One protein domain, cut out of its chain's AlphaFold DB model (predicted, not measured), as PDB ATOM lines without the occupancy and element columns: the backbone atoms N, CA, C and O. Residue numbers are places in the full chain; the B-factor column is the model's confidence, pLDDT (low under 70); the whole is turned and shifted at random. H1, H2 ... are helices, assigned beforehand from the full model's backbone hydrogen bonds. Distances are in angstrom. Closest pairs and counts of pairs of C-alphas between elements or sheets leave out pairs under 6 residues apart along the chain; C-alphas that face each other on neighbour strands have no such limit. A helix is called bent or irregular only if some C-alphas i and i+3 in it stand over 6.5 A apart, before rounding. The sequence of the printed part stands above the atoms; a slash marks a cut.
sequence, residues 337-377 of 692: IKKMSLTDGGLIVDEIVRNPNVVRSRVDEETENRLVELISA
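This is residues 337 to 377 of the 692 residues of a protein of Methanosarcina sp. MTP4 (UniProt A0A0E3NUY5). A helical hairpin of two helices side by side, in which the chain runs along H1, turns through a tight link and folds back along the longer H2. A short stretch with no named element, residues 337 to 343, leads into H1 at the end away from that turn. The printed part has 41 residues with two named helices, H1 then H2, and no named strand; the class is all helix. It is only just compact, close to loose, with a radius of gyration of the C-alphas of 10.5 A, and its outline is flat, spanning 28 by 24 by 11 A.

H1, residues 344 to 354, and H2, residues 360 to 377, touch, with 11 pairs of C-alphas within 8 A. Their closest C-alphas are those of Val 349 and Thr 367, 5.7 A apart. They run opposite ways at a shallow tilt of 22 degrees and form a helical hairpin. Their centres are 9.4 A apart. In H1 every O i to N i+4 pair is within hydrogen-bond range; in H2, 12 of 14 are.

The printed part begins with C-alpha 337 at (-18.545, -0.871, 34.040). H1 begins at C-alpha 344, (-27.590, -8.694, 33.506), and measures 15.6 A from first to last C-alpha. H2 measures 26.5 A and ends at C-alpha 377, (-38.553, -14.046, 33.745). H2 is irregular: C-alphas 361 and 364 are 7.3 A apart, against about 5 A in a regular helix.

The two C-alphas farthest apart are those of Lys 339 and Ser 361, at 28.6 A. The printed part has no cut, and the link from H1 to H2, with 5 residues between them, is tight. The mean pLDDT of the printed part is 77.5; residue 338 and residues 360 to 361, which belong to H2, are under 70.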
ATOM      1  N   ILE A 337     -17.509   0.183  33.985       70.38
ATOM      2  CA  ILE A 337     -18.545  -0.871  34.040       70.38
ATOM      3  C   ILE A 337     -18.803  -1.429  32.636       70.38
ATOM      4  O   ILE A 337     -18.844  -2.636  32.462       70.38
ATOM      5  N   LYS A 338     -18.903  -0.577  31.604       68.88
ATOM      6  CA  LYS A 338     -19.109  -1.024  30.209       68.88
ATOM      7  C   LYS A 338     -17.947  -1.844  29.636       68.88
ATOM      8  O   LYS A 338     -18.132  -2.521  28.625       68.88
ATOM      9  N   LYS A 339     -16.748  -1.764  30.225       74.44
ATOM     10  CA  LYS A 339     -15.592  -2.610  29.870       74.44
ATOM     11  C   LYS A 339     -15.611  -3.923  30.654       74.44
ATOM     12  O   LYS A 339     -15.145  -4.940  30.143       74.44
ATOM     13  N   MET A 340     -16.167  -3.922  31.866       73.75
ATOM     14  CA  MET A 340     -16.456  -5.140  32.616       73.75
ATOM     15  C   MET A 340     -17.613  -5.890  31.946       73.75
ATOM     16  O   MET A 340     -18.724  -5.389  31.823       73.75
ATOM     17  N   SER A 341     -17.374  -7.126  31.512       74.75
ATOM     18  CA  SER A 341     -18.429  -7.981  30.947       74.75
ATOM     19  C   SER A 341     -19.303  -8.581  32.059       74.75
ATOM     20  O   SER A 341     -19.300  -9.791  32.275       74.75
ATOM     21  N   LEU A 342     -19.996  -7.716  32.807       78.25
ATOM     22  CA  LEU A 342     -20.972  -8.115  33.820       78.25
ATOM     23  C   LEU A 342     -22.173  -8.807  33.165       78.25
ATOM     24  O   LEU A 342     -22.544  -8.509  32.031       78.25
ATOM     25  N   THR A 343     -22.791  -9.728  33.901       82.38
ATOM     26  CA  THR A 343     -24.091 -10.308  33.544       82.38
ATOM     27  C   THR A 343     -25.219  -9.322  33.850       82.38
ATOM     28  O   THR A 343     -25.044  -8.418  34.666       82.38
ATOM     29  N   ASP A 344     -26.403  -9.533  33.272       74.94
ATOM     30  CA  ASP A 344     -27.590  -8.694  33.506       74.94
ATOM     31  C   ASP A 344     -27.917  -8.555  35.007       74.94
ATOM     32  O   ASP A 344     -28.163  -7.457  35.501       74.94
ATOM     33  N   GLY A 345     -27.812  -9.649  35.772       79.62
ATOM     34  CA  GLY A 345     -27.937  -9.619  37.234       79.62
ATOM     35  C   GLY A 345     -26.831  -8.811  37.927       79.62
ATOM     36  O   GLY A 345     -27.105  -8.099  38.887       79.62
ATOM     37  N   GLY A 346     -25.596  -8.856  37.416       81.69
ATOM     38  CA  GLY A 346     -24.498  -8.010  37.889       81.69
ATOM     39  C   GLY A 346     -24.745  -6.521  37.634       81.69
ATOM     40  O   GLY A 346     -24.472  -5.713  38.514       81.69
ATOM     41  N   LEU A 347     -25.325  -6.162  36.484       81.19
ATOM     42  CA  LEU A 347     -25.731  -4.786  36.169       81.19
ATOM     43  C   LEU A 347     -26.879  -4.296  37.070       81.19
ATOM     44  O   LEU A 347     -26.881  -3.133  37.466       81.19
ATOM     45  N   ILE A 348     -27.817  -5.171  37.451       82.12
ATOM     46  CA  ILE A 348     -28.882  -4.845  38.416       82.12
ATOM     47  C   ILE A 348     -28.308  -4.569  39.814       82.12
ATOM     48  O   ILE A 348     -28.640  -3.547  40.410       82.12
ATOM     49  N   VAL A 349     -27.423  -5.438  40.323       84.12
ATOM     50  CA  VAL A 349     -26.721  -5.225  41.609       84.12
ATOM     51  C   VAL A 349     -25.984  -3.880  41.590       84.12
ATOM     52  O   VAL A 349     -26.088  -3.081  42.517       84.12
ATOM     53  N   ASP A 350     -25.262  -3.620  40.503       82.75
ATOM     54  CA  ASP A 350     -24.431  -2.438  40.287       82.75
ATOM     55  C   ASP A 350     -25.248  -1.125  40.185       82.75
ATOM     56  O   ASP A 350     -24.836  -0.095  40.731       82.75
ATOM     57  N   GLU A 351     -26.444  -1.168  39.583       83.06
ATOM     58  CA  GLU A 351     -27.414  -0.062  39.601       83.06
ATOM     59  C   GLU A 351     -27.920   0.211  41.025       83.06
ATOM     60  O   GLU A 351     -27.902   1.356  41.483       83.06
ATOM     61  N   ILE A 352     -28.345  -0.832  41.746       84.62
ATOM     62  CA  ILE A 352     -28.948  -0.723  43.084       84.62
ATOM     63  C   ILE A 352     -27.933  -0.197  44.103       84.62
ATOM     64  O   ILE A 352     -28.249   0.726  44.855       84.62
ATOM     65  N   VAL A 353     -26.701  -0.715  44.088       82.00
ATOM     66  CA  VAL A 353     -25.602  -0.291  44.974       82.00
ATOM     67  C   VAL A 353     -25.263   1.197  44.807       82.00
ATOM     68  O   VAL A 353     -24.898   1.848  45.788       82.00
ATOM     69  N   ARG A 354     -25.399   1.761  43.597       80.25
ATOM     70  CA  ARG A 354     -25.173   3.200  43.351       80.25
ATOM     71  C   ARG A 354     -26.428   4.066  43.401       80.25
ATOM     72  O   ARG A 354     -26.303   5.285  43.317       80.25
ATOM     73  N   ASN A 355     -27.623   3.498  43.539       80.12
ATOM     74  CA  ASN A 355     -28.855   4.278  43.537       80.12
ATOM     75  C   ASN A 355     -28.990   5.070  44.855       80.12
ATOM     76  O   ASN A 355     -29.273   4.473  45.895       80.12
ATOM     77  N   PRO A 356     -28.876   6.416  44.856       72.88
ATOM     78  CA  PRO A 356     -28.850   7.211  46.089       72.88
ATOM     79  C   PRO A 356     -30.205   7.267  46.818       72.88
ATOM     80  O   PRO A 356     -30.310   7.883  47.879       72.88
ATOM     81  N   ASN A 357     -31.250   6.654  46.249       76.62
ATOM     82  CA  ASN A 357     -32.568   6.510  46.864       76.62
ATOM     83  C   ASN A 357     -32.716   5.178  47.626       76.62
ATOM     84  O   ASN A 357     -33.659   5.030  48.403       76.62
ATOM     85  N   VAL A 358     -31.802   4.221  47.422       73.50
ATOM     86  CA  VAL A 358     -31.754   2.957  48.165       73.50
ATOM     87  C   VAL A 358     -30.925   3.179  49.430       73.50
ATOM     88  O   VAL A 358     -29.762   3.575  49.387       73.50
ATOM     89  N   VAL A 359     -31.538   2.961  50.593       70.81
ATOM     90  CA  VAL A 359     -30.838   3.042  51.883       70.81
ATOM     91  C   VAL A 359     -29.870   1.861  51.983       70.81
ATOM     92  O   VAL A 359     -30.256   0.747  51.648       70.81
ATOM     93  N   ARG A 360     -28.637   2.074  52.472       69.25
ATOM     94  CA  ARG A 360     -27.584   1.031  52.510       69.25
ATOM     95  C   ARG A 360     -28.039  -0.295  53.142       69.25
ATOM     96  O   ARG A 360     -27.749  -1.343  52.586       69.25
ATOM     97  N   SER A 361     -28.819  -0.254  54.225       61.19
ATOM     98  CA  SER A 361     -29.388  -1.443  54.888       61.19
ATOM     99  C   SER A 361     -30.498  -2.165  54.104       61.19
ATOM    100  O   SER A 361     -30.985  -3.194  54.550       61.19
ATOM    101  N   ARG A 362     -30.915  -1.640  52.946       72.31
ATOM    102  CA  ARG A 362     -31.895  -2.252  52.032       72.31
ATOM    103  C   ARG A 362     -31.307  -2.584  50.656       72.31
ATOM    104  O   ARG A 362     -32.056  -2.961  49.762       72.31
ATOM    105  N   VAL A 363     -29.989  -2.449  50.474       79.69
ATOM    106  CA  VAL A 363     -29.313  -2.797  49.211       79.69
ATOM    107  C   VAL A 363     -29.441  -4.291  48.927       79.69
ATOM    108  O   VAL A 363     -29.867  -4.644  47.831       79.69
ATOM    109  N   ASP A 364     -29.164  -5.155  49.910       73.25
ATOM    110  CA  ASP A 364     -29.315  -6.611  49.760       73.25
ATOM    111  C   ASP A 364     -30.793  -6.982  49.477       73.25
ATOM    112  O   ASP A 364     -31.058  -7.754  48.563       73.25
ATOM    113  N   GLU A 365     -31.767  -6.356  50.155       75.12
ATOM    114  CA  GLU A 365     -33.213  -6.596  49.948       75.12
ATOM    115  C   GLU A 365     -33.711  -6.176  48.548       75.12
ATOM    116  O   GLU A 365     -34.367  -6.954  47.857       75.12
ATOM    117  N   GLU A 366     -33.403  -4.952  48.107       79.94
ATOM    118  CA  GLU A 366     -33.757  -4.452  46.767       79.94
ATOM    119  C   GLU A 366     -33.075  -5.296  45.672       79.94
ATOM    120  O   GLU A 366     -33.677  -5.578  44.633       79.94
ATOM    121  N   THR A 367     -31.845  -5.755  45.932       85.31
ATOM    122  CA  THR A 367     -31.088  -6.646  45.042       85.31
ATOM    123  C   THR A 367     -31.727  -8.026  44.943       85.31
ATOM    124  O   THR A 367     -31.933  -8.501  43.826       85.31
ATOM    125  N   GLU A 368     -32.090  -8.661  46.065       79.88
ATOM    126  CA  GLU A 368     -32.819  -9.935  46.049       79.88
ATOM    127  C   GLU A 368     -34.139  -9.799  45.282       79.88
ATOM    128  O   GLU A 368     -34.401 -10.606  44.393       79.88
ATOM    129  N   ASN A 369     -34.929  -8.752  45.550       82.50
ATOM    130  CA  ASN A 369     -36.213  -8.526  44.882       82.50
ATOM    131  C   ASN A 369     -36.067  -8.456  43.349       82.50
ATOM    132  O   ASN A 369     -36.714  -9.225  42.634       82.50
ATOM    133  N   ARG A 370     -35.188  -7.589  42.825       80.81
ATOM    134  CA  ARG A 370     -35.018  -7.444  41.365       80.81
ATOM    135  C   ARG A 370     -34.334  -8.643  40.712       80.81
ATOM    136  O   ARG A 370     -34.651  -8.978  39.570       80.81
ATOM    137  N   LEU A 371     -33.411  -9.307  41.411       84.69
ATOM    138  CA  LEU A 371     -32.768 -10.512  40.888       84.69
ATOM    139  C   LEU A 371     -33.756 -11.688  40.835       84.69
ATOM    140  O   LEU A 371     -33.724 -12.452  39.875       84.69
ATOM    141  N   VAL A 372     -34.671 -11.804  41.804       81.25
ATOM    142  CA  VAL A 372     -35.773 -12.782  41.781       81.25
ATOM    143  C   VAL A 372     -36.752 -12.489  40.642       81.25
ATOM    144  O   VAL A 372     -37.137 -13.426  39.945       81.25
ATOM    145  N   GLU A 373     -37.104 -11.224  40.383       79.19
ATOM    146  CA  GLU A 373     -37.909 -10.862  39.204       79.19
ATOM    147  C   GLU A 373     -37.217 -11.293  37.898       79.19
ATOM    148  O   GLU A 373     -37.828 -12.003  37.096       79.19
ATOM    149  N   LEU A 374     -35.928 -10.970  37.719       78.81
ATOM    150  CA  LEU A 374     -35.141 -11.385  36.548       78.81
ATOM    151  C   LEU A 374     -35.050 -12.916  36.416       78.81
ATOM    152  O   LEU A 374     -35.276 -13.449  35.332       78.81
ATOM    153  N   ILE A 375     -34.787 -13.636  37.509       76.19
ATOM    154  CA  ILE A 375     -34.749 -15.109  37.535       76.19
ATOM    155  C   ILE A 375     -36.118 -15.710  37.185       76.19
ATOM    156  O   ILE A 375     -36.179 -16.716  36.483       76.19
ATOM    157  N   SER A 376     -37.221 -15.089  37.617       73.69
ATOM    158  CA  SER A 376     -38.583 -15.543  37.299       73.69
ATOM    159  C   SER A 376     -38.994 -15.303  35.839       73.69
ATOM    160  O   SER A 376     -39.900 -15.972  35.340       73.69
ATOM    161  N   ALA A 377     -38.320 -14.375  35.150       70.19
ATOM    162  CA  ALA A 377     -38.553 -14.046  33.745       70.19
ATOM    163  C   ALA A 377     -37.734 -14.906  32.760       70.19
ATOM    164  O   ALA A 377     -38.019 -14.890  31.562       70.19
TER     165      ALA A 377